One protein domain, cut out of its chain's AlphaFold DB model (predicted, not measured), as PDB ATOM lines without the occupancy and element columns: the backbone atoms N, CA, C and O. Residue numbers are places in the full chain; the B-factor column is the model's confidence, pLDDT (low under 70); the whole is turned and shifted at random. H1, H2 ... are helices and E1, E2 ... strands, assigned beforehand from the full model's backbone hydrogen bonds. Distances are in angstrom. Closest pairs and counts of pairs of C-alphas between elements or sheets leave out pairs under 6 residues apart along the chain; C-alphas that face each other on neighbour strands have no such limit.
ATOM      1  N   LEU A   2     -15.818  25.231 -13.763       94.88
ATOM      2  CA  LEU A   2     -14.431  24.834 -13.988       94.88
ATOM      3  C   LEU A   2     -13.644  24.897 -12.674       94.88
ATOM      4  O   LEU A   2     -14.082  25.534 -11.717       94.88
ATOM      5  N   THR A   3     -12.482  24.261 -12.664       92.75
ATOM      6  CA  THR A   3     -11.436  24.415 -11.650       92.75
ATOM      7  C   THR A   3     -10.129  24.626 -12.397       92.75
ATOM      8  O   THR A   3      -9.844  23.890 -13.343       92.75
ATOM      9  N   VAL A   4      -9.345  25.616 -11.994       91.62
ATOM     10  CA  VAL A   4      -8.002  25.852 -12.529       91.62
ATOM     11  C   VAL A   4      -7.123  26.374 -11.394       91.62
ATOM     12  O   VAL A   4      -7.609  27.202 -10.620       91.62
ATOM     13  N   PRO A   5      -5.879  25.891 -11.236       90.94
ATOM     14  CA  PRO A   5      -4.944  26.485 -10.292       90.94
ATOM     15  C   PRO A   5      -4.723  27.955 -10.634       90.94
ATOM     16  O   PRO A   5      -4.505  28.291 -11.797       90.94
ATOM     17  N   PHE A   6      -4.800  28.814  -9.628       93.50
ATOM     18  CA  PHE A   6      -4.462  30.224  -9.718       93.50
ATOM     19  C   PHE A   6      -3.962  30.701  -8.357       93.50
ATOM     20  O   PHE A   6      -4.194  30.039  -7.343       93.50
ATOM     21  N   ASP A   7      -3.346  31.875  -8.334       92.44
ATOM     22  CA  ASP A   7      -3.011  32.583  -7.103       92.44
ATOM     23  C   ASP A   7      -3.511  34.039  -7.111       92.44
ATOM     24  O   ASP A   7      -4.289  34.449  -7.976       92.44
ATOM     25  N   GLU A   8      -3.090  34.818  -6.112       92.12
ATOM     26  CA  GLU A   8      -3.562  36.189  -5.863       92.12
ATOM     27  C   GLU A   8      -2.662  37.274  -6.491       92.12
ATOM     28  O   GLU A   8      -2.752  38.449  -6.124       92.12
ATOM     29  N   ARG A   9      -1.771  36.917  -7.430       93.00
ATOM     30  CA  ARG A   9      -1.024  37.920  -8.213       93.00
ATOM     31  C   ARG A   9      -1.982  38.754  -9.072       93.00
ATOM     32  O   ARG A   9      -3.133  38.385  -9.288       93.00
ATOM     33  N   THR A  10      -1.509  39.890  -9.582       94.38
ATOM     34  CA  THR A  10      -2.338  40.757 -10.435       94.38
ATOM     35  C   THR A  10      -2.646  40.086 -11.769       94.38
ATOM     36  O   THR A  10      -3.806  39.971 -12.155       94.38
ATOM     37  N   ASP A  11      -1.625  39.541 -12.424       96.69
ATOM     38  CA  ASP A  11      -1.715  39.067 -13.803       96.69
ATOM     39  C   ASP A  11      -1.253  37.617 -13.937       96.69
ATOM     40  O   ASP A  11      -0.310  37.175 -13.270       96.69
ATOM     41  N   THR A  12      -1.902  36.878 -14.840       96.75
ATOM     42  CA  THR A  12      -1.387  35.590 -15.311       96.75
ATOM     43  C   THR A  12       0.024  35.778 -15.857       96.75
ATOM     44  O   THR A  12       0.269  36.615 -16.723       96.75
ATOM     45  N   THR A  13       0.955  34.956 -15.381       95.50
ATOM     46  CA  THR A  13       2.289  34.876 -15.977       95.50
ATOM     47  C   THR A  13       2.229  33.953 -17.181       95.50
ATOM     48  O   THR A  13       1.924  32.775 -17.026       95.50
ATOM     49  N   GLU A  14       2.514  34.478 -18.368       95.56
ATOM     50  CA  GLU A  14       2.773  33.681 -19.568       95.56
ATOM     51  C   GLU A  14       4.290  33.596 -19.752       95.56
ATOM     52  O   GLU A  14       4.937  34.621 -19.974       95.56
ATOM     53  N   HIS A  15       4.863  32.394 -19.673       95.19
ATOM     54  CA  HIS A  15       6.308  32.214 -19.874       95.19
ATOM     55  C   HIS A  15       6.687  32.316 -21.353       95.19
ATOM     56  O   HIS A  15       7.735  32.855 -21.696       95.19
ATOM     57  N   PHE A  16       5.798  31.854 -22.241       95.38
ATOM     58  CA  PHE A  16       6.041  31.768 -23.686       95.38
ATOM     59  C   PHE A  16       4.848  32.321 -24.495       95.38
ATOM     60  O   PHE A  16       4.182  31.570 -25.211       95.38
ATOM     61  N   PHE A  63      -1.749  30.993 -13.812       95.12
ATOM     62  CA  PHE A  63      -2.915  31.871 -13.790       95.12
ATOM     63  C   PHE A  63      -2.987  32.722 -12.522       95.12
ATOM     64  O   PHE A  63      -2.702  32.240 -11.428       95.12
ATOM     65  N   SER A  64      -3.458  33.961 -12.666       95.50
ATOM     66  CA  SER A  64      -3.973  34.732 -11.535       95.50
ATOM     67  C   SER A  64      -5.493  34.614 -11.441       95.50
ATOM     68  O   SER A  64      -6.192  34.472 -12.454       95.50
ATOM     69  N   ARG A  65      -6.031  34.710 -10.220       95.19
ATOM     70  CA  ARG A  65      -7.480  34.719  -9.969       95.19
ATOM     71  C   ARG A  65      -8.169  35.816 -10.773       95.19
ATOM     72  O   ARG A  65      -9.193  35.575 -11.412       95.19
ATOM     73  N   GLN A  66      -7.581  37.010 -10.747       96.06
ATOM     74  CA  GLN A  66      -8.109  38.194 -11.411       96.06
ATOM     75  C   GLN A  66      -8.192  37.988 -12.926       96.06
ATOM     76  O   GLN A  66      -9.274  38.115 -13.500       96.06
ATOM     77  N   SER A  67      -7.096  37.567 -13.565       97.25
ATOM     78  CA  SER A  67      -7.082  37.337 -15.008       97.25
ATOM     79  C   SER A  67      -8.061  36.237 -15.423       97.25
ATOM     80  O   SER A  67      -8.702  36.371 -16.462       97.25
ATOM     81  N   VAL A  68      -8.239  35.160 -14.645       96.56
ATOM     82  CA  VAL A  68      -9.237  34.116 -14.969       96.56
ATOM     83  C   VAL A  68     -10.657  34.689 -14.993       96.56
ATOM     84  O   VAL A  68     -11.418  34.410 -15.923       96.56
ATOM     85  N   ILE A  69     -11.016  35.513 -14.003       96.94
ATOM     86  CA  ILE A  69     -12.329  36.172 -13.938       96.94
ATOM     87  C   ILE A  69     -12.520  37.116 -15.133       96.94
ATOM     88  O   ILE A  69     -13.569  37.087 -15.779       96.94
ATOM     89  N   GLU A  70     -11.500  37.903 -15.469       97.81
ATOM     90  CA  GLU A  70     -11.526  38.817 -16.614       97.81
ATOM     91  C   GLU A  70     -11.674  38.078 -17.946       97.81
ATOM     92  O   GLU A  70     -12.483  38.485 -18.778       97.81
ATOM     93  N   HIS A  71     -10.974  36.957 -18.140       97.06
ATOM     94  CA  HIS A  71     -11.116  36.131 -19.343       97.06
ATOM     95  C   HIS A  71     -12.532  35.566 -19.483       97.06
ATOM     96  O   HIS A  71     -13.089  35.563 -20.583       97.06
ATOM     97  N   LEU A  72     -13.140  35.107 -18.384       97.56
ATOM     98  CA  LEU A  72     -14.528  34.643 -18.389       97.56
ATOM     99  C   LEU A  72     -15.489  35.782 -18.759       97.56
ATOM    100  O   LEU A  72     -16.353  35.592 -19.616       97.56
ATOM    101  N   ALA A  73     -15.309  36.967 -18.173       98.06
ATOM    102  CA  ALA A  73     -16.121  38.140 -18.489       98.06
ATOM    103  C   ALA A  73     -15.953  38.575 -19.957       98.06
ATOM    104  O   ALA A  73     -16.943  38.801 -20.652       98.06
ATOM    105  N   ALA A  74     -14.719  38.617 -20.465       98.19
ATOM    106  CA  ALA A  74     -14.403  38.967 -21.851       98.19
ATOM    107  C   ALA A  74     -14.961  37.951 -22.862       98.19
ATOM    108  O   ALA A  74     -15.381  38.326 -23.955       98.19
ATOM    109  N   ALA A  75     -15.034  36.673 -22.486       97.44
ATOM    110  CA  ALA A  75     -15.705  35.633 -23.266       97.44
ATOM    111  C   ALA A  75     -17.247  35.726 -23.215       97.44
ATOM    112  O   ALA A  75     -17.939  34.911 -23.830       97.44
ATOM    113  N   GLY A  76     -17.796  36.712 -22.501       97.94
ATOM    114  CA  GLY A  76     -19.226  36.981 -22.404       97.94
ATOM    115  C   GLY A  76     -19.942  36.185 -21.319       97.94
ATOM    116  O   GLY A  76     -21.171  36.152 -21.323       97.94
ATOM    117  N   PHE A  77     -19.224  35.529 -20.401       98.12
ATOM    118  CA  PHE A  77     -19.861  34.912 -19.242       98.12
ATOM    119  C   PHE A  77     -20.238  35.965 -18.193       98.12
ATOM    120  O   PHE A  77     -19.543  36.954 -17.981       98.12
ATOM    121  N   VAL A  78     -21.345  35.708 -17.507       97.62
ATOM    122  CA  VAL A  78     -21.899  36.511 -16.413       97.62
ATOM    123  C   VAL A  78     -22.050  35.653 -15.157       97.62
ATOM    124  O   VAL A  78     -21.840  34.438 -15.202       97.62
ATOM    125  N   ASP A  79     -22.411  36.274 -14.032       97.38
ATOM    126  CA  ASP A  79     -22.615  35.591 -12.745       97.38
ATOM    127  C   ASP A  79     -21.413  34.715 -12.344       97.38
ATOM    128  O   ASP A  79     -21.552  33.532 -12.019       97.38
ATOM    129  N   ILE A  80     -20.212  35.294 -12.442       98.06
ATOM    130  CA  ILE A  80     -18.950  34.617 -12.142       98.06
ATOM    131  C   ILE A  80     -18.772  34.565 -10.622       98.06
ATOM    132  O   ILE A  80     -18.868  35.583  -9.941       98.06
ATOM    133  N   SER A  81     -18.532  33.380 -10.069       96.81
ATOM    134  CA  SER A  81     -18.339  33.186  -8.628       96.81
ATOM    135  C   SER A  81     -17.254  32.158  -8.366       96.81
ATOM    136  O   SER A  81     -17.296  31.061  -8.925       96.81
ATOM    137  N   VAL A  82     -16.306  32.523  -7.506       94.94
ATOM    138  CA  VAL A  82     -15.275  31.633  -6.967       94.94
ATOM    139  C   VAL A  82     -15.757  31.134  -5.609       94.94
ATOM    140  O   VAL A  82     -16.175  31.932  -4.775       94.94
ATOM    141  N   PHE A  83     -15.718  29.823  -5.391       93.25
ATOM    142  CA  PHE A  83     -16.170  29.202  -4.148       93.25
ATOM    143  C   PHE A  83     -14.970  28.950  -3.233       93.25
ATOM    144  O   PHE A  83     -14.378  27.875  -3.255       93.25
ATOM    145  N   ASP A  84     -14.611  29.967  -2.450       91.31
ATOM    146  CA  ASP A  84     -13.481  29.967  -1.507       91.31
ATOM    147  C   ASP A  84     -13.885  29.669  -0.050       91.31
ATOM    148  O   ASP A  84     -13.034  29.495   0.821       91.31
ATOM    149  N   GLN A  85     -15.185  29.583   0.227       91.44
ATOM    150  CA  GLN A  85     -15.702  29.356   1.571       91.44
ATOM    151  C   GLN A  85     -15.658  27.875   1.956       91.44
ATOM    152  O   GLN A  85     -15.958  26.986   1.156       91.44
ATOM    153  N   SER A  86     -15.360  27.608   3.230       92.06
ATOM    154  CA  SER A  86     -15.551  26.274   3.801       92.06
ATOM    155  C   SER A  86     -17.036  25.923   3.863       92.06
ATOM    156  O   SER A  86     -17.873  26.756   4.213       92.06
ATOM    157  N   VAL A  87     -17.359  24.658   3.608       93.50
ATOM    158  CA  VAL A  87     -18.698  24.095   3.797       93.50
ATOM    159  C   VAL A  87     -18.586  22.872   4.718       93.50
ATOM    160  O   VAL A  87     -18.601  21.731   4.244       93.50
ATOM    161  N   PRO A  88     -18.464  23.081   6.049       94.75
ATOM    162  CA  PRO A  88     -18.173  22.014   7.012       94.75
ATOM    163  C   PRO A  88     -19.204  20.885   7.022       94.75
ATOM    164  O   PRO A  88     -18.845  19.730   7.224       94.75
ATOM    165  N   ALA A  89     -20.474  21.203   6.743       97.06
ATOM    166  CA  ALA A  89     -21.556  20.222   6.651       97.06
ATOM    167  C   ALA A  89     -21.296  19.124   5.600       97.06
ATOM    168  O   ALA A  89     -21.845  18.032   5.715       97.06
ATOM    169  N   TYR A  90     -20.444  19.401   4.606       94.44
ATOM    170  CA  TYR A  90     -20.030  18.454   3.569       94.44
ATOM    171  C   TYR A  90     -18.532  18.118   3.629       94.44
ATOM    172  O   TYR A  90     -17.994  17.549   2.685       94.44
ATOM    173  N   GLY A  91     -17.841  18.482   4.715       93.38
ATOM    174  CA  GLY A  91     -16.405  18.237   4.866       93.38
ATOM    175  C   GLY A  91     -15.516  19.044   3.910       93.38
ATOM    176  O   GLY A  91     -14.373  18.658   3.681       93.38
ATOM    177  N   ILE A  92     -16.016  20.144   3.339       90.62
ATOM    178  CA  ILE A  92     -15.253  20.983   2.406       90.62
ATOM    179  C   ILE A  92     -14.517  22.061   3.203       90.62
ATOM    180  O   ILE A  92     -15.144  22.964   3.753       90.62
ATOM    181  N   PHE A  93     -13.191  21.981   3.225       89.62
ATOM    182  CA  PHE A  93     -12.305  22.961   3.851       89.62
ATOM    183  C   PHE A  93     -11.186  23.280   2.863       89.62
ATOM    184  O   PHE A  93     -10.222  22.521   2.821       89.62
ATOM    185  N   PRO A  94     -11.319  24.319   2.022       83.69
ATOM    186  CA  PRO A  94     -10.312  24.642   1.018       83.69
ATOM    187  C   PRO A  94      -8.977  24.956   1.716       83.69
ATOM    188  O   PRO A  94      -8.891  25.974   2.404       83.69
ATOM    189  N   PRO A  95      -7.955  24.084   1.620       64.94
ATOM    190  CA  PRO A  95      -6.728  24.240   2.399       64.94
ATOM    191  C   PRO A  95      -5.720  25.167   1.705       64.94
ATOM    192  O   PRO A  95      -4.857  25.742   2.364       64.94
ATOM    193  N   HIS A  96      -5.854  25.330   0.386       66.88
ATOM    194  CA  HIS A  96      -4.994  26.124  -0.483       66.88
ATOM    195  C   HIS A  96      -5.871  26.837  -1.524       66.88
ATOM    196  O   HIS A  96      -6.881  26.289  -1.967       66.88
ATOM    197  N   HIS A  97      -5.509  28.067  -1.892       64.38
ATOM    198  CA  HIS A  97      -6.252  28.918  -2.842       64.38
ATOM    199  C   HIS A  97      -6.193  28.391  -4.289       64.38
ATOM    200  O   HIS A  97      -6.898  28.874  -5.173       64.38
ATOM    201  N   GLU A  98      -5.350  27.388  -4.528       72.56
ATOM    202  CA  GLU A  98      -5.072  26.824  -5.838       72.56
ATOM    203  C   GLU A  98      -6.185  25.846  -6.241       72.56
ATOM    204  O   GLU A  98      -6.382  24.802  -5.618       72.56
ATOM    205  N   GLY A  99      -6.925  26.164  -7.308       80.62
ATOM    206  CA  GLY A  99      -7.884  25.226  -7.904       80.62
ATOM    207  C   GLY A  99      -9.312  25.320  -7.370       80.62
ATOM    208  O   GLY A  99     -10.089  24.381  -7.560       80.62
ATOM    209  N   LEU A 100      -9.682  26.435  -6.734       92.00
ATOM    210  CA  LEU A 100     -11.042  26.650  -6.236       92.00
ATOM    211  C   LEU A 100     -12.089  26.543  -7.363       92.00
ATOM    212  O   LEU A 100     -11.844  27.007  -8.484       92.00
ATOM    213  N   PRO A 101     -13.280  25.970  -7.095       94.00
ATOM    214  CA  PRO A 101     -14.351  25.917  -8.078       94.00
ATOM    215  C   PRO A 101     -14.788  27.313  -8.518       94.00
ATOM    216  O   PRO A 101     -14.989  28.204  -7.692       94.00
ATOM    217  N   ILE A 102     -15.008  27.467  -9.823       96.38
ATOM    218  CA  ILE A 102     -15.576  28.673 -10.420       96.38
ATOM    219  C   ILE A 102     -16.837  28.301 -11.203       96.38
ATOM    220  O   ILE A 102     -16.836  27.420 -12.076       96.38
ATOM    221  N   THR A 103     -17.934  28.999 -10.923       97.88
ATOM    222  CA  THR A 103     -19.116  28.999 -11.792       97.88
ATOM    223  C   THR A 103     -19.157  30.271 -12.612       97.88
ATOM    224  O   THR A 103     -18.838  31.339 -12.109       97.88
ATOM    225  N   ALA A 104     -19.585  30.147 -13.863       97.88
ATOM    226  CA  ALA A 104     -19.831  31.248 -14.778       97.88
ATOM    227  C   ALA A 104     -20.978  30.829 -15.710       97.88
ATOM    228  O   ALA A 104     -21.096  29.646 -16.054       97.88
ATOM    229  N   ARG A 105     -21.848  31.765 -16.084       97.56
ATOM    230  CA  ARG A 105     -23.089  31.506 -16.824       97.56
ATOM    231  C   ARG A 105     -23.064  32.218 -18.169       97.56
ATOM    232  O   ARG A 105     -22.660  33.368 -18.247       97.56
ATOM    233  N   LYS A 106     -23.522  31.559 -19.233       94.50
ATOM    234  CA  LYS A 106     -23.758  32.245 -20.508       94.50
ATOM    235  C   LYS A 106     -25.061  33.060 -20.405       94.50
ATOM    236  O   LYS A 106     -26.048  32.499 -19.917       94.50
ATOM    237  N   PRO A 107     -25.096  34.328 -20.844       90.31
ATOM    238  CA  PRO A 107     -26.339  35.082 -20.986       90.31
ATOM    239  C   PRO A 107     -27.350  34.296 -21.833       90.31
ATOM    240  O   PRO A 107     -26.947  33.562 -22.739       90.31
ATOM    241  N   ARG A 108     -28.639  34.404 -21.491       80.69
ATOM    242  CA  ARG A 108     -29.723  33.779 -22.265       80.69
ATOM    243  C   ARG A 108     -29.850  34.398 -23.649       80.69
ATOM    244  O   ARG A 108     -29.670  35.631 -23.742       80.69
TER     245      ARG A 108
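What this domain is: This is residues 2 to 16 and 63 to 108 of the 108 residues of an uncharacterized protein of Sphingobium sp. Ant17 (UniProt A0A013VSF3). Little regular structure: a two-stranded hairpin, E1 and E2, has one helix, H1, packed over one face of it, and a wide loop, residues 83 to 100, joins the strands. The unnamed residues 2 to 16 start by pairing with E2. The 61 printed residues hold H1, E1, E2 in that order, class mixed, with 20 residues in named elements; the whole is flat, 38 by 36 by 15 A, and only just loose, close to compact, with a radius of gyration of the C-alphas of 12.9 A.

How they stand to each other: Residues 2 to 3 pair antiparallel with residues 101 to 102 of E2, residues 101 to 105. Residues 6 to 7 pair parallel with 63 to 64. In H1, residues 65 to 74, every O i to N i+4 pair is within hydrogen-bond range. Its closest C-alphas to E1, residues 78 to 82, are Ile 69 and Ile 80, 7.0 A; to E2, Leu 72 and Ala 104, 7.3 A. The hairpin E1 and E2 is antiparallel at 173 degrees, with N 78 and O 105 2.8 A apart.

Where its parts are: H1 begins at C-alpha 65 (-7.480, 34.719, -9.969) and is 14.4 A long, E1 12.5 A. E2, 13.6 A, ends at C-alpha 105 (-23.089, 31.506, -16.824).

The domain as a whole: Residues 17 to 62 are not printed; C-alphas 16 and 63 are 13.3 A apart across the cut. E1 to E2 is a long link. Residues 95 to 97 are under pLDDT 70.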